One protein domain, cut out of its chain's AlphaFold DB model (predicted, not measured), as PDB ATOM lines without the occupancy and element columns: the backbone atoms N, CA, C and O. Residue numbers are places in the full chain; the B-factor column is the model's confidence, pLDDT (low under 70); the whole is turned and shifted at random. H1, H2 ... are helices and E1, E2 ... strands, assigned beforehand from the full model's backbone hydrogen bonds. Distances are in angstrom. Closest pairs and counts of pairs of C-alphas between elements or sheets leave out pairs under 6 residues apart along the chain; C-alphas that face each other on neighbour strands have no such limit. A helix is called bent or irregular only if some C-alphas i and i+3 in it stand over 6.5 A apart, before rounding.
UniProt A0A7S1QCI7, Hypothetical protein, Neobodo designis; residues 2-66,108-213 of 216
ATOM      1  N   ASP A   2       0.861  44.994 -29.729       61.53
ATOM      2  CA  ASP A   2       1.232  45.722 -30.950       61.53
ATOM      3  C   ASP A   2       1.691  44.828 -32.104       61.53
ATOM      4  O   ASP A   2       1.245  45.030 -33.226       61.53
ATOM      5  N   ALA A   3       2.458  43.766 -31.838       57.75
ATOM      6  CA  ALA A   3       2.860  42.807 -32.874       57.75
ATOM      7  C   ALA A   3       1.663  42.123 -33.574       57.75
ATOM      8  O   ALA A   3       1.693  41.908 -34.783       57.75
ATOM      9  N   VAL A   4       0.581  41.834 -32.839       59.41
ATOM     10  CA  VAL A   4      -0.651  41.241 -33.401       59.41
ATOM     11  C   VAL A   4      -1.413  42.279 -34.234       59.41
ATOM     12  O   VAL A   4      -1.877  41.976 -35.332       59.41
ATOM     13  N   ASN A   5      -1.470  43.527 -33.755       68.31
ATOM     14  CA  ASN A   5      -2.070  44.646 -34.487       68.31
ATOM     15  C   ASN A   5      -1.286  45.001 -35.765       68.31
ATOM     16  O   ASN A   5      -1.889  45.403 -36.760       68.31
ATOM     17  N   LEU A   6       0.044  44.847 -35.756       67.50
ATOM     18  CA  LEU A   6       0.894  45.012 -36.935       67.50
ATOM     19  C   LEU A   6       0.635  43.897 -37.949       67.50
ATOM     20  O   LEU A   6       0.363  44.195 -39.107       67.50
ATOM     21  N   ALA A   7       0.644  42.634 -37.509       68.19
ATOM     22  CA  ALA A   7       0.414  41.478 -38.374       68.19
ATOM     23  C   ALA A   7      -0.936  41.553 -39.109       68.19
ATOM     24  O   ALA A   7      -0.969  41.420 -40.329       68.19
ATOM     25  N   ALA A   8      -2.031  41.864 -38.403       71.56
ATOM     26  CA  ALA A   8      -3.359  41.995 -39.012       71.56
ATOM     27  C   ALA A   8      -3.456  43.149 -40.034       71.56
ATOM     28  O   ALA A   8      -4.195  43.061 -41.016       71.56
ATOM     29  N   ARG A   9      -2.696  44.237 -39.837       74.69
ATOM     30  CA  ARG A   9      -2.623  45.353 -40.798       74.69
ATOM     31  C   ARG A   9      -1.736  45.013 -41.995       74.69
ATOM     32  O   ARG A   9      -2.120  45.282 -43.122       74.69
ATOM     33  N   LEU A  10      -0.591  44.368 -41.786       76.56
ATOM     34  CA  LEU A  10       0.231  43.841 -42.880       76.56
ATOM     35  C   LEU A  10      -0.555  42.823 -43.729       76.56
ATOM     36  O   LEU A  10      -0.441  42.822 -44.954       76.56
ATOM     37  N   GLU A  11      -1.416  42.017 -43.106       78.50
ATOM     38  CA  GLU A  11      -2.313  41.108 -43.816       78.50
ATOM     39  C   GLU A  11      -3.335  41.849 -44.695       78.50
ATOM     40  O   GLU A  11      -3.546  41.445 -45.840       78.50
ATOM     41  N   SER A  12      -3.928  42.957 -44.224       78.50
ATOM     42  CA  SER A  12      -4.866  43.742 -45.044       78.50
ATOM     43  C   SER A  12      -4.188  44.398 -46.256       78.50
ATOM     44  O   SER A  12      -4.797  44.488 -47.327       78.50
ATOM     45  N   LEU A  13      -2.909  44.768 -46.131       79.88
ATOM     46  CA  LEU A  13      -2.109  45.348 -47.214       79.88
ATOM     47  C   LEU A  13      -1.737  44.349 -48.318       79.88
ATOM     48  O   LEU A  13      -1.525  44.779 -49.453       79.88
ATOM     49  N   ASN A  14      -1.743  43.033 -48.055       80.50
ATOM     50  CA  ASN A  14      -1.464  42.020 -49.086       80.50
ATOM     51  C   ASN A  14      -2.307  42.218 -50.356       80.50
ATOM     52  O   ASN A  14      -1.809  42.064 -51.471       80.50
ATOM     53  N   LYS A  15      -3.581  42.598 -50.186       79.06
ATOM     54  CA  LYS A  15      -4.516  42.839 -51.294       79.06
ATOM     55  C   LYS A  15      -4.114  44.036 -52.155       79.06
ATOM     56  O   LYS A  15      -4.246  43.956 -53.370       79.06
ATOM     57  N   GLN A  16      -3.621  45.115 -51.544       79.81
ATOM     58  CA  GLN A  16      -3.237  46.341 -52.255       79.81
ATOM     59  C   GLN A  16      -1.945  46.152 -53.065       79.81
ATOM     60  O   GLN A  16      -1.828  46.668 -54.171       79.81
ATOM     61  N   PHE A  17      -0.990  45.375 -52.540       77.38
ATOM     62  CA  PHE A  17       0.313  45.142 -53.178       77.38
ATOM     63  C   PHE A  17       0.388  43.868 -54.044       77.38
ATOM     64  O   PHE A  17       1.430  43.598 -54.650       77.38
ATOM     65  N   GLY A  18      -0.681  43.064 -54.096       78.00
ATOM     66  CA  GLY A  18      -0.705  41.788 -54.823       78.00
ATOM     67  C   GLY A  18       0.265  40.745 -54.250       78.00
ATOM     68  O   GLY A  18       0.894  39.997 -55.004       78.00
ATOM     69  N   THR A  19       0.434  40.726 -52.925       82.00
ATOM     70  CA  THR A  19       1.415  39.897 -52.207       82.00
ATOM     71  C   THR A  19       0.745  38.800 -51.378       82.00
ATOM     72  O   THR A  19      -0.463  38.818 -51.149       82.00
ATOM     73  N   ARG A  20       1.531  37.805 -50.941       78.62
ATOM     74  CA  ARG A  20       1.039  36.670 -50.130       78.62
ATOM     75  C   ARG A  20       1.388  36.770 -48.644       78.62
ATOM     76  O   ARG A  20       0.660  36.229 -47.819       78.62
ATOM     77  N   LEU A  21       2.513  37.401 -48.319       82.25
ATOM     78  CA  LEU A  21       3.018  37.559 -46.958       82.25
ATOM     79  C   LEU A  21       3.873  38.825 -46.895       82.25
ATOM     80  O   LEU A  21       4.843  38.945 -47.647       82.25
ATOM     81  N   LEU A  22       3.518  39.739 -45.991       82.56
ATOM     82  CA  LEU A  22       4.293  40.935 -45.675       82.56
ATOM     83  C   LEU A  22       4.899  40.831 -44.274       82.56
ATOM     84  O   LEU A  22       4.277  40.282 -43.365       82.56
ATOM     85  N   ILE A  23       6.091  41.396 -44.111       79.69
ATOM     86  CA  ILE A  23       6.817  41.514 -42.842       79.69
ATOM     87  C   ILE A  23       7.347  42.943 -42.663       79.69
ATOM     88  O   ILE A  23       7.576  43.653 -43.647       79.69
ATOM     89  N   SER A  24       7.531  43.366 -41.411       79.25
ATOM     90  CA  SER A  24       8.166  44.641 -41.061       79.25
ATOM     91  C   SER A  24       9.693  44.534 -41.027       79.25
ATOM     92  O   SER A  24      10.255  43.437 -40.993       79.25
ATOM     93  N   GLU A  25      10.357  45.688 -40.993       76.75
ATOM     94  CA  GLU A  25      11.811  45.831 -40.872       76.75
ATOM     95  C   GLU A  25      12.415  44.977 -39.749       76.75
ATOM     96  O   GLU A  25      13.365  44.235 -39.998       76.75
ATOM     97  N   ASP A  26      11.799  45.001 -38.561       72.75
ATOM     98  CA  ASP A  26      12.246  44.258 -37.374       72.75
ATOM     99  C   ASP A  26      12.378  42.744 -37.620       72.75
ATOM    100  O   ASP A  26      13.216  42.084 -37.015       72.75
ATOM    101  N   MET A  27      11.562  42.182 -38.521       71.94
ATOM    102  CA  MET A  27      11.589  40.755 -38.857       71.94
ATOM    103  C   MET A  27      12.586  40.421 -39.972       71.94
ATOM    104  O   MET A  27      13.048  39.283 -40.062       71.94
ATOM    105  N   VAL A  28      12.932  41.381 -40.840       70.94
ATOM    106  CA  VAL A  28      13.805  41.125 -41.998       70.94
ATOM    107  C   VAL A  28      15.208  40.732 -41.569       70.94
ATOM    108  O   VAL A  28      15.789  39.831 -42.173       70.94
ATOM    109  N   GLU A  29      15.760  41.363 -40.529       66.62
ATOM    110  CA  GLU A  29      17.120  41.045 -40.079       66.62
ATOM    111  C   GLU A  29      17.278  39.579 -39.653       66.62
ATOM    112  O   GLU A  29      18.333  38.986 -39.901       66.62
ATOM    113  N   ASP A  30      16.218  39.006 -39.083       68.00
ATOM    114  CA  ASP A  30      16.143  37.616 -38.645       68.00
ATOM    115  C   ASP A  30      15.868  36.646 -39.813       68.00
ATOM    116  O   ASP A  30      16.449  35.560 -39.863       68.00
ATOM    117  N   VAL A  31      15.026  37.017 -40.788       70.56
ATOM    118  CA  VAL A  31      14.588  36.091 -41.858       70.56
ATOM    119  C   VAL A  31      15.380  36.170 -43.175       70.56
ATOM    120  O   VAL A  31      15.275  35.254 -43.995       70.56
ATOM    121  N   GLN A  32      16.196  37.211 -43.387       68.44
ATOM    122  CA  GLN A  32      16.950  37.465 -44.636       68.44
ATOM    123  C   GLN A  32      17.871  36.317 -45.088       68.44
ATOM    124  O   GLN A  32      18.183  36.201 -46.271       68.44
ATOM    125  N   ASP A  33      18.327  35.478 -44.154       68.56
ATOM    126  CA  ASP A  33      19.233  34.361 -44.445       68.56
ATOM    127  C   ASP A  33      18.477  33.099 -44.923       68.56
ATOM    128  O   ASP A  33      19.101  32.155 -45.400       68.56
ATOM    129  N   VAL A  34      17.138  33.087 -44.813       67.88
ATOM    130  CA  VAL A  34      16.247  31.954 -45.146       67.88
ATOM    131  C   VAL A  34      15.301  32.285 -46.308       67.88
ATOM    132  O   VAL A  34      14.945  31.398 -47.089       67.88
ATOM    133  N   PHE A  35      14.900  33.550 -46.459       76.81
ATOM    134  CA  PHE A  35      13.918  33.986 -47.455       76.81
ATOM    135  C   PHE A  35      14.448  35.093 -48.363       76.81
ATOM    136  O   PHE A  35      15.092  36.038 -47.915       76.81
ATOM    137  N   VAL A  36      14.078  35.027 -49.642       79.88
ATOM    138  CA  VAL A  36      14.179  36.172 -50.550       79.88
ATOM    139  C   VAL A  36      13.036  37.131 -50.239       79.88
ATOM    140  O   VAL A  36      11.865  36.747 -50.286       79.88
ATOM    141  N   THR A  37      13.373  38.387 -49.956       82.94
ATOM    142  CA  THR A  37      12.405  39.448 -49.649       82.94
ATOM    143  C   THR A  37      12.458  40.588 -50.664       82.94
ATOM    144  O   THR A  37      13.542  40.971 -51.112       82.94
ATOM    145  N   ARG A  38      11.309  41.204 -50.958       87.94
ATOM    146  CA  ARG A  38      11.192  42.414 -51.787       87.94
ATOM    147  C   ARG A  38      10.727  43.584 -50.923       87.94
ATOM    148  O   ARG A  38       9.580  43.592 -50.490       87.94
ATOM    149  N   LEU A  39      11.589  44.578 -50.691       86.94
ATOM    150  CA  LEU A  39      11.161  45.834 -50.059       86.94
ATOM    151  C   LEU A  39      10.085  46.495 -50.924       86.94
ATOM    152  O   LEU A  39      10.292  46.644 -52.126       86.94
ATOM    153  N   LEU A  40       8.976  46.904 -50.312       85.81
ATOM    154  CA  LEU A  40       7.881  47.622 -50.968       85.81
ATOM    155  C   LEU A  40       7.978  49.136 -50.757       85.81
ATOM    156  O   LEU A  40       7.675  49.901 -51.666       85.81
ATOM    157  N   GLY A  41       8.448  49.563 -49.584       80.75
ATOM    158  CA  GLY A  41       8.672  50.968 -49.253       80.75
ATOM    159  C   GLY A  41       8.672  51.211 -47.748       80.75
ATOM    160  O   GLY A  41       8.522  50.279 -46.957       80.75
ATOM    161  N   HIS A  42       8.838  52.475 -47.368       81.75
ATOM    162  CA  HIS A  42       8.586  52.963 -46.015       81.75
ATOM    163  C   HIS A  42       7.096  53.285 -45.900       81.75
ATOM    164  O   HIS A  42       6.558  53.912 -46.807       81.75
ATOM    165  N   MET A  43       6.403  52.825 -44.859       81.75
ATOM    166  CA  MET A  43       4.939  52.899 -44.787       81.75
ATOM    167  C   MET A  43       4.467  53.371 -43.418       81.75
ATOM    168  O   MET A  43       4.878  52.816 -42.396       81.75
ATOM    169  N   GLN A  44       3.549  54.341 -43.397       79.75
ATOM    170  CA  GLN A  44       2.811  54.681 -42.183       79.75
ATOM    171  C   GLN A  44       1.668  53.671 -42.013       79.75
ATOM    172  O   GLN A  44       0.719  53.646 -42.797       79.75
ATOM    173  N   VAL A  45       1.769  52.804 -41.005       70.62
ATOM    174  CA  VAL A  45       0.785  51.742 -40.755       70.62
ATOM    175  C   VAL A  45      -0.168  52.181 -39.653       70.62
ATOM    176  O   VAL A  45       0.245  52.343 -38.511       70.62
ATOM    177  N   ALA A  46      -1.466  52.310 -39.932       65.38
ATOM    178  CA  ALA A  46      -2.421  52.691 -38.892       65.38
ATOM    179  C   ALA A  46      -2.167  54.139 -38.402       65.38
ATOM    180  O   ALA A  46      -2.027  55.043 -39.212       65.38
ATOM    181  N   GLY A  47      -2.124  54.431 -37.098       64.25
ATOM    182  CA  GLY A  47      -2.287  53.530 -35.945       64.25
ATOM    183  C   GLY A  47      -1.001  52.905 -35.368       64.25
ATOM    184  O   GLY A  47      -1.116  52.038 -34.502       64.25
ATOM    185  N   PHE A  48       0.169  53.324 -35.845       66.06
ATOM    186  CA  PHE A  48       1.498  53.281 -35.222       66.06
ATOM    187  C   PHE A  48       2.067  54.705 -35.328       66.06
ATOM    188  O   PHE A  48       1.738  55.412 -36.280       66.06
ATOM    189  N   GLU A  49       2.897  55.145 -34.379       62.47
ATOM    190  CA  GLU A  49       3.485  56.498 -34.430       62.47
ATOM    191  C   GLU A  49       4.622  56.611 -35.452       62.47
ATOM    192  O   GLU A  49       4.795  57.651 -36.082       62.47
ATOM    193  N   ARG A  50       5.391  55.534 -35.641       70.12
ATOM    194  CA  ARG A  50       6.519  55.487 -36.576       70.12
ATOM    195  C   ARG A  50       6.135  54.704 -37.824       70.12
ATOM    196  O   ARG A  50       5.625  53.589 -37.715       70.12
ATOM    197  N   ALA A  51       6.438  55.265 -38.989       74.81
ATOM    198  CA  ALA A  51       6.522  54.491 -40.217       74.81
ATOM    199  C   ALA A  51       7.620  53.416 -40.104       74.81
ATOM    200  O   ALA A  51       8.562  53.541 -39.319       74.81
ATOM    201  N   THR A  52       7.464  52.339 -40.870       78.31
ATOM    202  CA  THR A  52       8.385  51.192 -40.895       78.31
ATOM    203  C   THR A  52       8.606  50.736 -42.333       78.31
ATOM    204  O   THR A  52       7.735  50.927 -43.189       78.31
ATOM    205  N   LEU A  53       9.764  50.143 -42.638       82.19
ATOM    206  CA  LEU A  53       9.957  49.475 -43.924       82.19
ATOM    207  C   LEU A  53       9.130  48.178 -43.976       82.19
ATOM    208  O   LEU A  53       9.158  47.370 -43.048       82.19
ATOM    209  N   VAL A  54       8.412  47.964 -45.080       83.69
ATOM    210  CA  VAL A  54       7.557  46.783 -45.295       83.69
ATOM    211  C   VAL A  54       8.045  45.982 -46.497       83.69
ATOM    212  O   VAL A  54       8.329  46.537 -47.561       83.69
ATOM    213  N   PHE A  55       8.123  44.662 -46.337       85.69
ATOM    214  CA  PHE A  55       8.734  43.750 -47.300       85.69
ATOM    215  C   PHE A  55       7.801  42.578 -47.621       85.69
ATOM    216  O   PHE A  55       7.213  41.992 -46.718       85.69
ATOM    217  N   GLU A  56       7.709  42.188 -48.893       86.31
ATOM    218  CA  GLU A  56       7.116  40.909 -49.307       86.31
ATOM    219  C   GLU A  56       8.110  39.767 -49.072       86.31
ATOM    220  O   GLU A  56       9.268  39.863 -49.481       86.31
ATOM    221  N   VAL A  57       7.644  38.655 -48.499       84.44
ATOM    222  CA  VAL A  57       8.353  37.367 -48.534       84.44
ATOM    223  C   VAL A  57       8.024  36.672 -49.856       84.44
ATOM    224  O   VAL A  57       6.884  36.277 -50.093       84.44
ATOM    225  N   VAL A  58       9.024  36.540 -50.729       84.38
ATOM    226  CA  VAL A  58       8.849  36.069 -52.114       84.38
ATOM    227  C   VAL A  58       8.972  34.552 -52.206       84.38
ATOM    228  O   VAL A  58       8.151  33.904 -52.848       84.38
ATOM    229  N   GLY A  59       9.971  33.979 -51.537       79.12
ATOM    230  CA  GLY A  59      10.240  32.543 -51.543       79.12
ATOM    231  C   GLY A  59      11.379  32.175 -50.594       79.12
ATOM    232  O   GLY A  59      12.087  33.055 -50.102       79.12
ATOM    233  N   LEU A  60      11.592  30.882 -50.353       76.75
ATOM    234  CA  LEU A  60      12.810  30.396 -49.691       76.75
ATOM    235  C   LEU A  60      14.030  30.674 -50.581       76.75
ATOM    236  O   LEU A  60      13.936  30.538 -51.803       76.75
ATOM    237  N   VAL A  61      15.182  31.021 -50.000       72.69
ATOM    238  CA  VAL A  61      16.433  31.059 -50.780       72.69
ATOM    239  C   VAL A  61      16.783  29.637 -51.269       72.69
ATOM    240  O   VAL A  61      16.513  28.670 -50.547       72.69
ATOM    241  N   PRO A  62      17.400  29.466 -52.457       65.88
ATOM    242  CA  PRO A  62      17.664  28.139 -53.027       65.88
ATOM    243  C   PRO A  62      18.442  27.182 -52.109       65.88
ATOM    244  O   PRO A  62      18.155  25.990 -52.107       65.88
ATOM    245  N   GLU A  63      19.359  27.700 -51.282       62.62
ATOM    246  CA  GLU A  63      20.149  26.930 -50.301       62.62
ATOM    247  C   GLU A  63      19.301  26.210 -49.227       62.62
ATOM    248  O   GLU A  63      19.774  25.250 -48.622       62.62
ATOM    249  N   PHE A  64      18.063  26.654 -48.972       56.97
ATOM    250  CA  PHE A  64      17.186  26.123 -47.911       56.97
ATOM    251  C   PHE A  64      15.988  25.325 -48.460       56.97
ATOM    252  O   PHE A  64      15.181  24.785 -47.692       56.97
ATOM    253  N   GLY A  65      15.879  25.237 -49.787       51.22
ATOM    254  CA  GLY A  65      14.900  24.429 -50.497       51.22
ATOM    255  C   GLY A  65      15.460  23.079 -50.951       51.22
ATOM    256  O   GLY A  65      16.655  22.923 -51.181       51.22
ATOM    257  N   ASP A  66      14.578  22.101 -51.143       44.94
ATOM    258  CA  ASP A  66      14.915  20.855 -51.841       44.94
ATOM    259  C   ASP A  66      14.989  21.136 -53.358       44.94
ATOM    260  O   ASP A  66      14.000  21.011 -54.090       44.94
ATOM    261  N   GLN A 108      20.941  40.333 -50.788       35.50
ATOM    262  CA  GLN A 108      21.837  39.229 -51.118       35.50
ATOM    263  C   GLN A 108      22.134  38.566 -49.768       35.50
ATOM    264  O   GLN A 108      22.495  39.319 -48.852       35.50
ATOM    265  N   PRO A 109      21.974  37.239 -49.606       37.59
ATOM    266  CA  PRO A 109      22.394  36.586 -48.377       37.59
ATOM    267  C   PRO A 109      23.843  37.002 -48.145       37.59
ATOM    268  O   PRO A 109      24.710  36.777 -48.999       37.59
ATOM    269  N   LYS A 110      24.095  37.730 -47.049       39.53
ATOM    270  CA  LYS A 110      25.446  38.215 -46.762       39.53
ATOM    271  C   LYS A 110      26.341  36.977 -46.725       39.53
ATOM    272  O   LYS A 110      25.930  35.934 -46.216       39.53
ATOM    273  N   GLN A 111      27.579  37.079 -47.211       40.28
ATOM    274  CA  GLN A 111      28.601  36.079 -46.886       40.28
ATOM    275  C   GLN A 111      29.008  36.243 -45.413       40.28
ATOM    276  O   GLN A 111      30.116  36.648 -45.079       40.28
ATOM    277  N   ILE A 112      28.052  35.976 -44.524       44.88
ATOM    278  CA  ILE A 112      28.270  35.721 -43.111       44.88
ATOM    279  C   ILE A 112      28.854  34.314 -42.971       44.88
ATOM    280  O   ILE A 112      28.513  33.407 -43.736       44.88
ATOM    281  N   SER A 113      29.757  34.139 -42.005       43.72
ATOM    282  CA  SER A 113      30.369  32.836 -41.737       43.72
ATOM    283  C   SER A 113      29.299  31.785 -41.427       43.72
ATOM    284  O   SER A 113      28.206  32.107 -40.949       43.72
ATOM    285  N   ALA A 114      29.616  30.508 -41.657       44.97
ATOM    286  CA  ALA A 114      28.724  29.403 -41.298       44.97
ATOM    287  C   ALA A 114      28.319  29.449 -39.808       44.97
ATOM    288  O   ALA A 114      27.193  29.111 -39.456       44.97
ATOM    289  N   GLU A 115      29.207  29.952 -38.948       42.00
ATOM    290  CA  GLU A 115      28.972  30.174 -37.518       42.00
ATOM    291  C   GLU A 115      27.954  31.290 -37.256       42.00
ATOM    292  O   GLU A 115      27.074  31.124 -36.416       42.00
ATOM    293  N   ALA A 116      28.012  32.401 -37.997       46.88
ATOM    294  CA  ALA A 116      27.026  33.474 -37.904       46.88
ATOM    295  C   ALA A 116      25.654  33.043 -38.462       46.88
ATOM    296  O   ALA A 116      24.636  33.332 -37.829       46.88
ATOM    297  N   LYS A 117      25.618  32.273 -39.568       49.28
ATOM    298  CA  LYS A 117      24.391  31.602 -40.052       49.28
ATOM    299  C   LYS A 117      23.807  30.699 -38.953       49.28
ATOM    300  O   LYS A 117      22.629  30.808 -38.619       49.28
ATOM    301  N   ALA A 118      24.636  29.856 -38.332       44.94
ATOM    302  CA  ALA A 118      24.215  28.939 -37.270       44.94
ATOM    303  C   ALA A 118      23.764  29.660 -35.986       44.94
ATOM    304  O   ALA A 118      22.790  29.243 -35.361       44.94
ATOM    305  N   MET A 119      24.428  30.747 -35.587       49.72
ATOM    306  CA  MET A 119      24.063  31.537 -34.406       49.72
ATOM    307  C   MET A 119      22.714  32.242 -34.594       49.72
ATOM    308  O   MET A 119      21.887  32.218 -33.684       49.72
ATOM    309  N   ARG A 120      22.453  32.801 -35.784       53.00
ATOM    310  CA  ARG A 120      21.148  33.379 -36.137       53.00
ATOM    311  C   ARG A 120      20.055  32.318 -36.184       53.00
ATOM    312  O   ARG A 120      19.044  32.478 -35.511       53.00
ATOM    313  N   ALA A 121      20.294  31.189 -36.854       47.34
ATOM    314  CA  ALA A 121      19.355  30.067 -36.872       47.34
ATOM    315  C   ALA A 121      19.007  29.569 -35.453       47.34
ATOM    316  O   ALA A 121      17.840  29.323 -35.160       47.34
ATOM    317  N   ARG A 122      19.988  29.497 -34.540       49.09
ATOM    318  CA  ARG A 122      19.765  29.186 -33.114       49.09
ATOM    319  C   ARG A 122      18.961  30.268 -32.385       49.09
ATOM    320  O   ARG A 122      18.134  29.928 -31.544       49.09
ATOM    321  N   ARG A 123      19.170  31.552 -32.702       49.44
ATOM    322  CA  ARG A 123      18.414  32.667 -32.110       49.44
ATOM    323  C   ARG A 123      16.947  32.645 -32.543       49.44
ATOM    324  O   ARG A 123      16.084  32.691 -31.674       49.44
ATOM    325  N   LEU A 124      16.655  32.463 -33.838       44.62
ATOM    326  CA  LEU A 124      15.276  32.233 -34.287       44.62
ATOM    327  C   LEU A 124      14.694  30.953 -33.674       44.62
ATOM    328  O   LEU A 124      13.526  30.948 -33.299       44.62
ATOM    329  N   ALA A 125      15.483  29.881 -33.528       43.12
ATOM    330  CA  ALA A 125      14.995  28.635 -32.936       43.12
ATOM    331  C   ALA A 125      14.527  28.826 -31.488       43.12
ATOM    332  O   ALA A 125      13.494  28.277 -31.115       43.12
ATOM    333  N   ALA A 126      15.242  29.649 -30.716       44.50
ATOM    334  CA  ALA A 126      14.899  29.984 -29.338       44.50
ATOM    335  C   ALA A 126      13.683  30.923 -29.198       44.50
ATOM    336  O   ALA A 126      13.007  30.863 -28.176       44.50
ATOM    337  N   VAL A 127      13.402  31.783 -30.187       45.06
ATOM    338  CA  VAL A 127      12.259  32.721 -30.137       45.06
ATOM    339  C   VAL A 127      10.987  32.135 -30.758       45.06
ATOM    340  O   VAL A 127       9.893  32.413 -30.274       45.06
ATOM    341  N   TYR A 128      11.114  31.328 -31.814       44.28
ATOM    342  CA  TYR A 128       9.995  31.003 -32.706       44.28
ATOM    343  C   TYR A 128       9.756  29.510 -32.976       44.28
ATOM    344  O   TYR A 128       8.825  29.192 -33.708       44.28
ATOM    345  N   GLY A 129      10.573  28.590 -32.447       41.78
ATOM    346  CA  GLY A 129      10.427  27.163 -32.765       41.78
ATOM    347  C   GLY A 129      10.685  26.893 -34.251       41.78
ATOM    348  O   GLY A 129       9.780  26.576 -35.018       41.78
ATOM    349  N   VAL A 130      11.944  27.051 -34.674       41.28
ATOM    350  CA  VAL A 130      12.354  27.069 -36.095       41.28
ATOM    351  C   VAL A 130      11.889  25.861 -36.908       41.28
ATOM    352  O   VAL A 130      11.665  26.021 -38.104       41.28
ATOM    353  N   GLU A 131      11.688  24.687 -36.307       45.94
ATOM    354  CA  GLU A 131      11.108  23.552 -37.032       45.94
ATOM    355  C   GLU A 131       9.681  23.830 -37.512       45.94
ATOM    356  O   GLU A 131       9.388  23.547 -38.669       45.94
ATOM    357  N   GLU A 132       8.816  24.442 -36.701       45.81
ATOM    358  CA  GLU A 132       7.431  24.730 -37.090       45.81
ATOM    359  C   GLU A 132       7.343  25.875 -38.100       45.81
ATOM    360  O   GLU A 132       6.600  25.757 -39.074       45.81
ATOM    361  N   ILE A 133       8.145  26.939 -37.954       48.31
ATOM    362  CA  ILE A 133       8.179  28.019 -38.957       48.31
ATOM    363  C   ILE A 133       8.826  27.553 -40.264       48.31
ATOM    364  O   ILE A 133       8.271  27.824 -41.326       48.31
ATOM    365  N   LEU A 134       9.949  26.823 -40.241       48.06
ATOM    366  CA  LEU A 134      10.538  26.288 -41.476       48.06
ATOM    367  C   LEU A 134       9.650  25.225 -42.119       48.06
ATOM    368  O   LEU A 134       9.632  25.134 -43.343       48.06
ATOM    369  N   LYS A 135       8.907  24.438 -41.336       49.91
ATOM    370  CA  LYS A 135       7.917  23.487 -41.849       49.91
ATOM    371  C   LYS A 135       6.739  24.219 -42.486       49.91
ATOM    372  O   LYS A 135       6.500  24.019 -43.670       49.91
ATOM    373  N   ALA A 136       6.094  25.143 -41.776       48.47
ATOM    374  CA  ALA A 136       4.996  25.950 -42.310       48.47
ATOM    375  C   ALA A 136       5.424  26.776 -43.537       48.47
ATOM    376  O   ALA A 136       4.653  26.919 -44.484       48.47
ATOM    377  N   ALA A 137       6.663  27.273 -43.561       50.28
ATOM    378  CA  ALA A 137       7.251  27.929 -44.721       50.28
ATOM    379  C   ALA A 137       7.497  26.950 -45.874       50.28
ATOM    380  O   ALA A 137       7.052  27.219 -46.979       50.28
ATOM    381  N   LYS A 138       8.126  25.789 -45.656       53.56
ATOM    382  CA  LYS A 138       8.312  24.767 -46.707       53.56
ATOM    383  C   LYS A 138       6.986  24.205 -47.238       53.56
ATOM    384  O   LYS A 138       6.925  23.787 -48.389       53.56
ATOM    385  N   GLU A 139       5.933  24.209 -46.422       55.69
ATOM    386  CA  GLU A 139       4.583  23.760 -46.783       55.69
ATOM    387  C   GLU A 139       3.752  24.838 -47.513       55.69
ATOM    388  O   GLU A 139       2.825  24.490 -48.243       55.69
ATOM    389  N   ARG A 140       4.058  26.138 -47.350       53.41
ATOM    390  CA  ARG A 140       3.256  27.260 -47.905       53.41
ATOM    391  C   ARG A 140       4.000  28.165 -48.898       53.41
ATOM    392  O   ARG A 140       3.353  28.878 -49.676       53.41
ATOM    393  N   THR A 141       5.325  28.128 -48.891       59.75
ATOM    394  CA  THR A 141       6.239  29.025 -49.606       59.75
ATOM    395  C   THR A 141       7.140  28.202 -50.521       59.75
ATOM    396  O   THR A 141       7.796  27.254 -50.096       59.75
ATOM    397  N   HIS A 142       7.170  28.553 -51.804       74.19
ATOM    398  CA  HIS A 142       8.003  27.882 -52.796       74.19
ATOM    399  C   HIS A 142       9.472  28.318 -52.686       74.19
ATOM    400  O   HIS A 142       9.816  29.298 -52.020       74.19
ATOM    401  N   ILE A 143      10.353  27.579 -53.359       76.94
ATOM    402  CA  ILE A 143      11.740  28.005 -53.572       76.94
ATOM    403  C   ILE A 143      11.707  29.199 -54.526       76.94
ATOM    404  O   ILE A 143      11.153  29.075 -55.619       76.94
ATOM    405  N   CYS A 144      12.289  30.328 -54.121       77.94
ATOM    406  CA  CYS A 144      12.364  31.519 -54.959       77.94
ATOM    407  C   CYS A 144      13.109  31.187 -56.256       77.94
ATOM    408  O   CYS A 144      14.244  30.702 -56.231       77.94
ATOM    409  N   THR A 145      12.458  31.423 -57.390       81.19
ATOM    410  CA  THR A 145      13.040  31.165 -58.708       81.19
ATOM    411  C   THR A 145      14.020  32.268 -59.105       81.19
ATOM    412  O   THR A 145      13.903  33.414 -58.670       81.19
ATOM    413  N   GLU A 146      14.966  31.971 -60.003       79.81
ATOM    414  CA  GLU A 146      15.897  32.996 -60.509       79.81
ATOM    415  C   GLU A 146      15.162  34.137 -61.240       79.81
ATOM    416  O   GLU A 146      15.616  35.281 -61.238       79.81
ATOM    417  N   VAL A 147      13.983  33.859 -61.813       82.81
ATOM    418  CA  VAL A 147      13.114  34.867 -62.439       82.81
ATOM    419  C   VAL A 147      12.574  35.838 -61.381       82.81
ATOM    420  O   VAL A 147      12.685  37.052 -61.549       82.81
ATOM    421  N   GLU A 148      12.066  35.327 -60.256       84.44
ATOM    422  CA  GLU A 148      11.575  36.141 -59.135       84.44
ATOM    423  C   GLU A 148      12.702  36.923 -58.454       84.44
ATOM    424  O   GLU A 148      12.554  38.121 -58.197       84.44
ATOM    425  N   ALA A 149      13.856  36.289 -58.227       78.50
ATOM    426  CA  ALA A 149      15.049  36.961 -57.719       78.50
ATOM    427  C   ALA A 149      15.492  38.098 -58.661       78.50
ATOM    428  O   ALA A 149      15.830  39.195 -58.207       78.50
ATOM    429  N   THR A 150      15.422  37.888 -59.982       82.62
ATOM    430  CA  THR A 150      15.724  38.926 -60.980       82.62
ATOM    431  C   THR A 150      14.727  40.078 -60.932       82.62
ATOM    432  O   THR A 150      15.163  41.227 -60.855       82.62
ATOM    433  N   PHE A 151      13.421  39.805 -60.886       88.25
ATOM    434  CA  PHE A 151      12.410  40.849 -60.703       88.25
ATOM    435  C   PHE A 151      12.649  41.652 -59.420       88.25
ATOM    436  O   PHE A 151      12.621  42.878 -59.458       88.25
ATOM    437  N   CYS A 152      12.988  41.000 -58.304       84.12
ATOM    438  CA  CYS A 152      13.296  41.694 -57.052       84.12
ATOM    439  C   CYS A 152      14.528  42.609 -57.169       84.12
ATOM    440  O   CYS A 152      14.520  43.715 -56.625       84.12
ATOM    441  N   ARG A 153      15.567  42.201 -57.918       83.38
ATOM    442  CA  ARG A 153      16.735  43.054 -58.222       83.38
ATOM    443  C   ARG A 153      16.325  44.288 -59.035       83.38
ATOM    444  O   ARG A 153      16.667  45.406 -58.644       83.38
ATOM    445  N   PHE A 154      15.552  44.103 -60.106       84.06
ATOM    446  CA  PHE A 154      15.034  45.197 -60.937       84.06
ATOM    447  C   PHE A 154      14.150  46.158 -60.119       84.06
ATOM    448  O   PHE A 154      14.448  47.351 -60.035       84.06
ATOM    449  N   TYR A 155      13.151  45.627 -59.410       88.44
ATOM    450  CA  TYR A 155      12.235  46.379 -58.548       88.44
ATOM    451  C   TYR A 155      12.969  47.198 -57.477       88.44
ATOM    452  O   TYR A 155      12.657  48.369 -57.262       88.44
ATOM    453  N   SER A 156      14.013  46.636 -56.852       84.56
ATOM    454  CA  SER A 156      14.807  47.353 -55.841       84.56
ATOM    455  C   SER A 156      15.465  48.634 -56.374       84.56
ATOM    456  O   SER A 156      15.675  49.580 -55.615       84.56
ATOM    457  N   THR A 157      15.748  48.707 -57.679       86.00
ATOM    458  CA  THR A 157      16.315  49.905 -58.323       86.00
ATOM    459  C   THR A 157      15.282  51.032 -58.406       86.00
ATOM    460  O   THR A 157      15.615  52.196 -58.166       86.00
ATOM    461  N   ALA A 158      14.015  50.691 -58.664       89.38
ATOM    462  CA  ALA A 158      12.914  51.646 -58.634       89.38
ATOM    463  C   ALA A 158      12.649  52.168 -57.217       89.38
ATOM    464  O   ALA A 158      12.617  53.379 -57.019       89.38
ATOM    465  N   VAL A 159      12.553  51.274 -56.224       86.69
ATOM    466  CA  VAL A 159      12.319  51.648 -54.815       86.69
ATOM    467  C   VAL A 159      13.415  52.582 -54.296       86.69
ATOM    468  O   VAL A 159      13.113  53.609 -53.698       86.69
ATOM    469  N   ARG A 160      14.693  52.295 -54.578       86.06
ATOM    470  CA  ARG A 160      15.810  53.193 -54.217       86.06
ATOM    471  C   ARG A 160      15.703  54.564 -54.881       86.06
ATOM    472  O   ARG A 160      16.035  55.564 -54.253       86.06
ATOM    473  N   SER A 161      15.252  54.608 -56.133       86.69
ATOM    474  CA  SER A 161      15.049  55.867 -56.853       86.69
ATOM    475  C   SER A 161      13.904  56.676 -56.236       86.69
ATOM    476  O   SER A 161      14.081  57.863 -55.994       86.69
ATOM    477  N   PHE A 162      12.783  56.028 -55.901       87.81
ATOM    478  CA  PHE A 162      11.631  56.640 -55.228       87.81
ATOM    479  C   PHE A 162      11.989  57.200 -53.844       87.81
ATOM    480  O   PHE A 162      11.751  58.375 -53.581       87.81
ATOM    481  N   LEU A 163      12.630  56.397 -52.986       83.12
ATOM    482  CA  LEU A 163      13.060  56.826 -51.646       83.12
ATOM    483  C   LEU A 163      14.085  57.975 -51.695       83.12
ATOM    484  O   LEU A 163      14.172  58.759 -50.757       83.12
ATOM    485  N   GLY A 164      14.843  58.095 -52.789       82.56
ATOM    486  CA  GLY A 164      15.742  59.221 -53.057       82.56
ATOM    487  C   GLY A 164      15.094  60.424 -53.758       82.56
ATOM    488  O   GLY A 164      15.829  61.269 -54.263       82.56
ATOM    489  N   GLY A 165      13.759  60.484 -53.873       84.38
ATOM    490  CA  GLY A 165      13.025  61.563 -54.554       84.38
ATOM    491  C   GLY A 165      13.153  61.577 -56.087       84.38
ATOM    492  O   GLY A 165      12.719  62.512 -56.752       84.38
ATOM    493  N   GLY A 166      13.765  60.552 -56.681       89.44
ATOM    494  CA  GLY A 166      13.977  60.418 -58.121       89.44
ATOM    495  C   GLY A 166      12.798  59.755 -58.833       89.44
ATOM    496  O   GLY A 166      12.981  58.690 -59.425       89.44
ATOM    497  N   PHE A 167      11.609  60.363 -58.784       92.44
ATOM    498  CA  PHE A 167      10.362  59.769 -59.294       92.44
ATOM    499  C   PHE A 167      10.448  59.373 -60.767       92.44
ATOM    500  O   PHE A 167      10.235  58.205 -61.080       92.44
ATOM    501  N   ASN A 168      10.895  60.264 -61.653       94.00
ATOM    502  CA  ASN A 168      11.114  59.936 -63.062       94.00
ATOM    503  C   ASN A 168      12.006  58.692 -63.281       94.00
ATOM    504  O   ASN A 168      11.677  57.807 -64.072       94.00
ATOM    505  N   LYS A 169      13.102  58.559 -62.514       93.06
ATOM    506  CA  LYS A 169      13.992  57.382 -62.568       93.06
ATOM    507  C   LYS A 169      13.289  56.115 -62.076       93.06
ATOM    508  O   LYS A 169      13.480  55.050 -62.661       93.06
ATOM    509  N   ALA A 170      12.456  56.228 -61.039       93.00
ATOM    510  CA  ALA A 170      11.630  55.128 -60.554       93.00
ATOM    511  C   ALA A 170      10.579  54.700 -61.598       93.00
ATOM    512  O   ALA A 170      10.469  53.510 -61.875       93.00
ATOM    513  N   ILE A 171       9.891  55.645 -62.254       95.75
ATOM    514  CA  ILE A 171       8.927  55.379 -63.341       95.75
ATOM    515  C   ILE A 171       9.594  54.609 -64.484       95.75
ATOM    516  O   ILE A 171       9.057  53.599 -64.936       95.75
ATOM    517  N   VAL A 172      10.764  55.061 -64.949       95.94
ATOM    518  CA  VAL A 172      11.513  54.387 -66.024       95.94
ATOM    519  C   VAL A 172      11.896  52.964 -65.610       95.94
ATOM    520  O   VAL A 172      11.663  52.024 -66.370       95.94
ATOM    521  N   ALA A 173      12.408  52.781 -64.388       93.06
ATOM    522  CA  ALA A 173      12.758  51.462 -63.872       93.06
ATOM    523  C   ALA A 173      11.539  50.524 -63.763       93.06
ATOM    524  O   ALA A 173      11.635  49.365 -64.164       93.06
ATOM    525  N   LEU A 174      10.385  51.003 -63.283       94.62
ATOM    526  CA  LEU A 174       9.155  50.203 -63.166       94.62
ATOM    527  C   LEU A 174       8.555  49.854 -64.533       94.62
ATOM    528  O   LEU A 174       8.100  48.731 -64.726       94.62
ATOM    529  N   LYS A 175       8.615  50.759 -65.515       94.94
ATOM    530  CA  LYS A 175       8.190  50.454 -66.891       94.94
ATOM    531  C   LYS A 175       9.066  49.373 -67.533       94.94
ATOM    532  O   LYS A 175       8.534  48.468 -68.172       94.94
ATOM    533  N   GLU A 176      10.382  49.402 -67.310       93.19
ATOM    534  CA  GLU A 176      11.272  48.333 -67.789       93.19
ATOM    535  C   GLU A 176      11.065  47.018 -67.008       93.19
ATOM    536  O   GLU A 176      11.142  45.941 -67.604       93.19
ATOM    537  N   CYS A 177      10.700  47.077 -65.715       91.06
ATOM    538  CA  CYS A 177      10.222  45.903 -64.971       91.06
ATOM    539  C   CYS A 177       8.996  45.285 -65.658       91.06
ATOM    540  O   CYS A 177       9.007  44.089 -65.923       91.06
ATOM    541  N   ASN A 178       7.973  46.080 -65.991       94.12
ATOM    542  CA  ASN A 178       6.727  45.576 -66.589       94.12
ATOM    543  C   ASN A 178       6.954  44.997 -67.987       94.12
ATOM    544  O   ASN A 178       6.395  43.960 -68.329       94.12
ATOM    545  N   LYS A 179       7.834  45.617 -68.775       93.38
ATOM    546  CA  LYS A 179       8.253  45.104 -70.084       93.38
ATOM    547  C   LYS A 179       9.012  43.774 -69.986       93.38
ATOM    548  O   LYS A 179       8.844  42.917 -70.845       93.38
ATOM    549  N   THR A 180       9.833  43.598 -68.948       92.06
ATOM    550  CA  THR A 180      10.612  42.364 -68.720       92.06
ATOM    551  C   THR A 180       9.774  41.260 -68.062       92.06
ATOM    552  O   THR A 180       9.979  40.079 -68.329       92.06
ATOM    553  N   PHE A 181       8.811  41.635 -67.216       92.31
ATOM    554  CA  PHE A 181       7.993  40.740 -66.394       92.31
ATOM    555  C   PHE A 181       6.493  41.099 -66.483       92.31
ATOM    556  O   PHE A 181       5.887  41.457 -65.470       92.31
ATOM    557  N   PRO A 182       5.853  40.994 -67.665       91.00
ATOM    558  CA  PRO A 182       4.475  41.459 -67.872       91.00
ATOM    559  C   PRO A 182       3.450  40.736 -66.986       91.00
ATOM    560  O   PRO A 182       2.496  41.342 -66.512       91.00
ATOM    561  N   ALA A 183       3.690  39.462 -66.655       88.81
ATOM    562  CA  ALA A 183       2.857  38.701 -65.720       88.81
ATOM    563  C   ALA A 183       2.850  39.258 -64.276       88.81
ATOM    564  O   ALA A 183       2.045  38.817 -63.458       88.81
ATOM    565  N   TRP A 184       3.747  40.196 -63.949       90.50
ATOM    566  CA  TRP A 184       3.929  40.785 -62.618       90.50
ATOM    567  C   TRP A 184       3.699  42.305 -62.585       90.50
ATOM    568  O   TRP A 184       4.055  42.952 -61.604       90.50
ATOM    569  N   GLU A 185       3.048  42.883 -63.600       89.06
ATOM    570  CA  GLU A 185       2.666  44.305 -63.621       89.06
ATOM    571  C   GLU A 185       1.845  44.729 -62.384       89.06
ATOM    572  O   GLU A 185       2.073  45.792 -61.809       89.06
ATOM    573  N   SER A 186       0.968  43.861 -61.871       87.88
ATOM    574  CA  SER A 186       0.212  44.125 -60.636       87.88
ATOM    575  C   SER A 186       1.096  44.324 -59.396       87.88
ATOM    576  O   SER A 186       0.702  45.033 -58.474       87.88
ATOM    577  N   LYS A 187       2.314  43.761 -59.373       88.75
ATOM    578  CA  LYS A 187       3.295  43.949 -58.289       88.75
ATOM    579  C   LYS A 187       4.032  45.294 -58.375       88.75
ATOM    580  O   LYS A 187       4.705  45.662 -57.409       88.75
ATOM    581  N   THR A 188       3.940  46.022 -59.490       91.62
ATOM    582  CA  THR A 188       4.571  47.342 -59.679       91.62
ATOM    583  C   THR A 188       3.578  48.498 -59.706       91.62
ATOM    584  O   THR A 188       3.960  49.604 -59.326       91.62
ATOM    585  N   ALA A 189       2.325  48.235 -60.091       90.81
ATOM    586  CA  ALA A 189       1.276  49.225 -60.329       90.81
ATOM    587  C   ALA A 189       1.172  50.314 -59.245       90.81
ATOM    588  O   ALA A 189       1.295  51.491 -59.568       90.81
ATOM    589  N   LEU A 190       1.040  49.936 -57.967       89.44
ATOM    590  CA  LEU A 190       0.862  50.885 -56.857       89.44
ATOM    591  C   LEU A 190       2.046  51.860 -56.720       89.44
ATOM    592  O   LEU A 190       1.850  53.068 -56.597       89.44
ATOM    593  N   LEU A 191       3.284  51.358 -56.794       90.12
ATOM    594  CA  LEU A 191       4.468  52.220 -56.717       90.12
ATOM    595  C   LEU A 191       4.619  53.073 -57.987       90.12
ATOM    596  O   LEU A 191       5.064  54.214 -57.905       90.12
ATOM    597  N   LEU A 192       4.236  52.545 -59.155       93.12
ATOM    598  CA  LEU A 192       4.280  53.274 -60.423       93.12
ATOM    599  C   LEU A 192       3.295  54.452 -60.422       93.12
ATOM    600  O   LEU A 192       3.706  55.563 -60.749       93.12
ATOM    601  N   GLU A 193       2.056  54.229 -59.983       92.19
ATOM    602  CA  GLU A 193       1.027  55.261 -59.810       92.19
ATOM    603  C   GLU A 193       1.509  56.373 -58.865       92.19
ATOM    604  O   GLU A 193       1.450  57.555 -59.205       92.19
ATOM    605  N   GLN A 194       2.081  56.004 -57.714       89.75
ATOM    606  CA  GLN A 194       2.629  56.963 -56.751       89.75
ATOM    607  C   GLN A 194       3.807  57.761 -57.311       89.75
ATOM    608  O   GLN A 194       3.863  58.977 -57.128       89.75
ATOM    609  N   CYS A 195       4.729  57.112 -58.031       92.38
ATOM    610  CA  CYS A 195       5.814  57.824 -58.700       92.38
ATOM    611  C   CYS A 195       5.265  58.799 -59.749       92.38
ATOM    612  O   CYS A 195       5.713  59.937 -59.795       92.38
ATOM    613  N   GLN A 196       4.291  58.386 -60.570       94.38
ATOM    614  CA  GLN A 196       3.675  59.242 -61.592       94.38
ATOM    615  C   GLN A 196       2.973  60.455 -60.983       94.38
ATOM    616  O   GLN A 196       3.120  61.559 -61.503       94.38
ATOM    617  N   LYS A 197       2.260  60.265 -59.869       91.50
ATOM    618  CA  LYS A 197       1.624  61.356 -59.131       91.50
ATOM    619  C   LYS A 197       2.656  62.375 -58.634       91.50
ATOM    620  O   LYS A 197       2.508  63.561 -58.903       91.50
ATOM    621  N   LEU A 198       3.723  61.921 -57.972       90.62
ATOM    622  CA  LEU A 198       4.759  62.805 -57.416       90.62
ATOM    623  C   LEU A 198       5.657  63.458 -58.485       90.62
ATOM    624  O   LEU A 198       6.148  64.561 -58.262       90.62
ATOM    625  N   ASP A 199       5.848  62.827 -59.650       92.00
ATOM    626  CA  ASP A 199       6.554  63.422 -60.804       92.00
ATOM    627  C   ASP A 199       5.719  64.542 -61.464       92.00
ATOM    628  O   ASP A 199       6.282  65.480 -62.021       92.00
ATOM    629  N   ALA A 200       4.381  64.463 -61.384       90.75
ATOM    630  CA  ALA A 200       3.450  65.433 -61.972       90.75
ATOM    631  C   ALA A 200       3.048  66.578 -61.020       90.75
ATOM    632  O   ALA A 200       2.998  67.732 -61.438       90.75
ATOM    633  N   GLU A 201       2.749  66.268 -59.756       89.50
ATOM    634  CA  GLU A 201       2.330  67.242 -58.733       89.50
ATOM    635  C   GLU A 201       3.526  67.882 -58.002       89.50
ATOM    636  O   GLU A 201       3.391  68.946 -57.399       89.50
ATOM    637  N   GLY A 202       4.702  67.250 -58.078       83.06
ATOM    638  CA  GLY A 202       5.854  67.549 -57.233       83.06
ATOM    639  C   GLY A 202       5.755  66.856 -55.871       83.06
ATOM    640  O   GLY A 202       4.671  66.622 -55.337       83.06
ATOM    641  N   ALA A 203       6.903  66.519 -55.280       81.38
ATOM    642  CA  ALA A 203       6.923  66.000 -53.918       81.38
ATOM    643  C   ALA A 203       6.730  67.117 -52.877       81.38
ATOM    644  O   ALA A 203       7.297  68.203 -53.042       81.38
ATOM    645  N   PRO A 204       6.005  66.843 -51.774       80.94
ATOM    646  CA  PRO A 204       5.991  67.706 -50.598       80.94
ATOM    647  C   PRO A 204       7.405  68.007 -50.079       80.94
ATOM    648  O   PRO A 204       8.310  67.176 -50.184       80.94
ATOM    649  N   ALA A 205       7.600  69.186 -49.484       77.69
ATOM    650  CA  ALA A 205       8.905  69.609 -48.959       77.69
ATOM    651  C   ALA A 205       9.414  68.729 -47.796       77.69
ATOM    652  O   ALA A 205      10.611  68.693 -47.519       77.69
ATOM    653  N   ASP A 206       8.504  68.015 -47.138       76.81
ATOM    654  CA  ASP A 206       8.707  67.053 -46.056       76.81
ATOM    655  C   ASP A 206       8.686  65.585 -46.531       76.81
ATOM    656  O   ASP A 206       8.643  64.665 -45.709       76.81
ATOM    657  N   PHE A 207       8.745  65.334 -47.849       78.69
ATOM    658  CA  PHE A 207       8.732  63.981 -48.407       78.69
ATOM    659  C   PHE A 207       9.864  63.110 -47.841       78.69
ATOM    660  O   PHE A 207      11.044  63.270 -48.154       78.69
ATOM    661  N   SER A 208       9.469  62.128 -47.035       73.44
ATOM    662  CA  SER A 208      10.355  61.225 -46.293       73.44
ATOM    663  C   SER A 208      10.541  59.854 -46.961       73.44
ATOM    664  O   SER A 208      11.066  58.932 -46.342       73.44
ATOM    665  N   GLY A 209      10.063  59.677 -48.199       74.06
ATOM    666  CA  GLY A 209       9.949  58.354 -48.827       74.06
ATOM    667  C   GLY A 209       8.797  57.502 -48.279       74.06
ATOM    668  O   GLY A 209       8.654  56.344 -48.673       74.06
ATOM    669  N   THR A 210       7.985  58.053 -47.371       77.31
ATOM    670  CA  THR A 210       6.866  57.348 -46.739       77.31
ATOM    671  C   THR A 210       5.666  57.274 -47.676       77.31
ATOM    672  O   THR A 210       5.166  58.284 -48.163       77.31
ATOM    673  N   ILE A 211       5.191  56.055 -47.896       73.75
ATOM    674  CA  ILE A 211       3.940  55.742 -48.565       73.75
ATOM    675  C   ILE A 211       2.830  55.792 -47.513       73.75
ATOM    676  O   ILE A 211       2.764  54.945 -46.617       73.75
ATOM    677  N   GLU A 212       1.952  56.786 -47.623       68.75
ATOM    678  CA  GLU A 212       0.719  56.825 -46.844       68.75
ATOM    679  C   GLU A 212      -0.315  55.877 -47.448       68.75
ATOM    680  O   GLU A 212      -0.717  55.999 -48.606       68.75
ATOM    681  N   LEU A 213      -0.760  54.920 -46.640       64.19
ATOM    682  CA  LEU A 213      -1.768  53.944 -47.023       64.19
ATOM    683  C   LEU A 213      -3.113  54.412 -46.480       64.19
ATOM    684  O   LEU A 213      -3.522  54.046 -45.378       64.19
TER     685      LEU A 213
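What this domain is: This is residues 2 to 66 and 108 to 213 of the 216 residues of the protein "Hypothetical protein" of Neobodo designis (UniProt A0A7S1QCI7). A twisted sheet, with the long hairpin E2 and E3 in its middle and the short strands E1 and E4 at its edges, has H1 over one face and H2 over the other. H5 packs along E2 and, with H6 and H8, makes a three-helix bundle beside the sheet, while H3 and H4 meet at a corner at the far end of the model. The printed part has 171 residues with eight named helices and four named strands, in the order H1 E1 H2 E2 E3 H3 H4 H5 H6 H7 H8 E4; the sheet, order E1 E3 E2 E4, is mixed, and the class is mixed, helices and strands. The whole is compact, with a radius of gyration of the C-alphas of 16.8 A and spans of 49 by 37 by 29 A.

Where its parts are: H1, residues 2 to 17, begins at C-alpha 2 (1.232, 45.722, -30.950) and is 22.3 A long. E1 is residues 22 to 24 and H2 residues 25 to 31. E2, residues 35 to 44, is 24.1 A long and bends by 61 degrees at residue 41; E3, residues 52 to 60, is 23.0 A. H3 is residues 114 to 128, 20.7 A, and H4 residues 130 to 140. H5, residues 146 to 163, is 25.6 A long from C-alpha 146 (15.897, 32.996, -60.509). H6 is residues 167 to 180, H7 residues 182 to 187 and H8 residues 189 to 201. H7 is irregular, with C-alphas 183 and 186 7.9 A apart. E4, residues 210 to 212, ends at C-alpha 212 (0.719, 56.825, -46.844).

How they stand to each other: The hairpin E2 and E3 is antiparallel, with N 38 and O 56 2.9 A apart, within hydrogen-bond range. E1 is antiparallel to E3, N 23 to O 55 at 2.9 A, and E4 is parallel to E2, N 211 to O 42 at 2.8 A. E1, H2 and E2 form a split strand-helix-strand unit, two strands running the same way with E3 between them, and its crossover is right-handed. H1, height 8.1 A over the sheet, and H2, height 7.2 A, lie on opposite faces. H5 runs along E2, at 23 degrees on the local plane; their closest C-alphas are Arg 38 and Cys 152, 5.7 A. H5, H6 and H8 form an up and down bundle, each running against the one before. H5 and H6, a helical hairpin, touch at Ala 158 and Ala 170, their closest C-alphas, 4.2 A; H6 and H8 touch at Phe 167 and Cys 195, 5.0 A. H3 and H4 only just touch, only at the corner, with 3 pairs of C-alphas within 8 A, the closest Leu 124 and Val 130, 6.2 A. Every O i to N i+4 pair is within hydrogen-bond range in H3, H4, H6 and H8; the counts are 10 of 12 in H1, 12 of 14 in H5, 1 of 3 in H2 with 3 of 4 O i to N i+3 pairs, and 0 of 2 in H7 with 2 of 3.

The domain as a whole: The C-alphas farthest apart are those of Glu 115 and Glu 201, 50.3 A. Residues 67 to 107 are not printed, and C-alphas 66 and 108 are 19.6 A apart across the cut. Of the links that are printed whole, none is long. The mean pLDDT of the printed part is 73.8, and residues 108 to 141 are among those under 70.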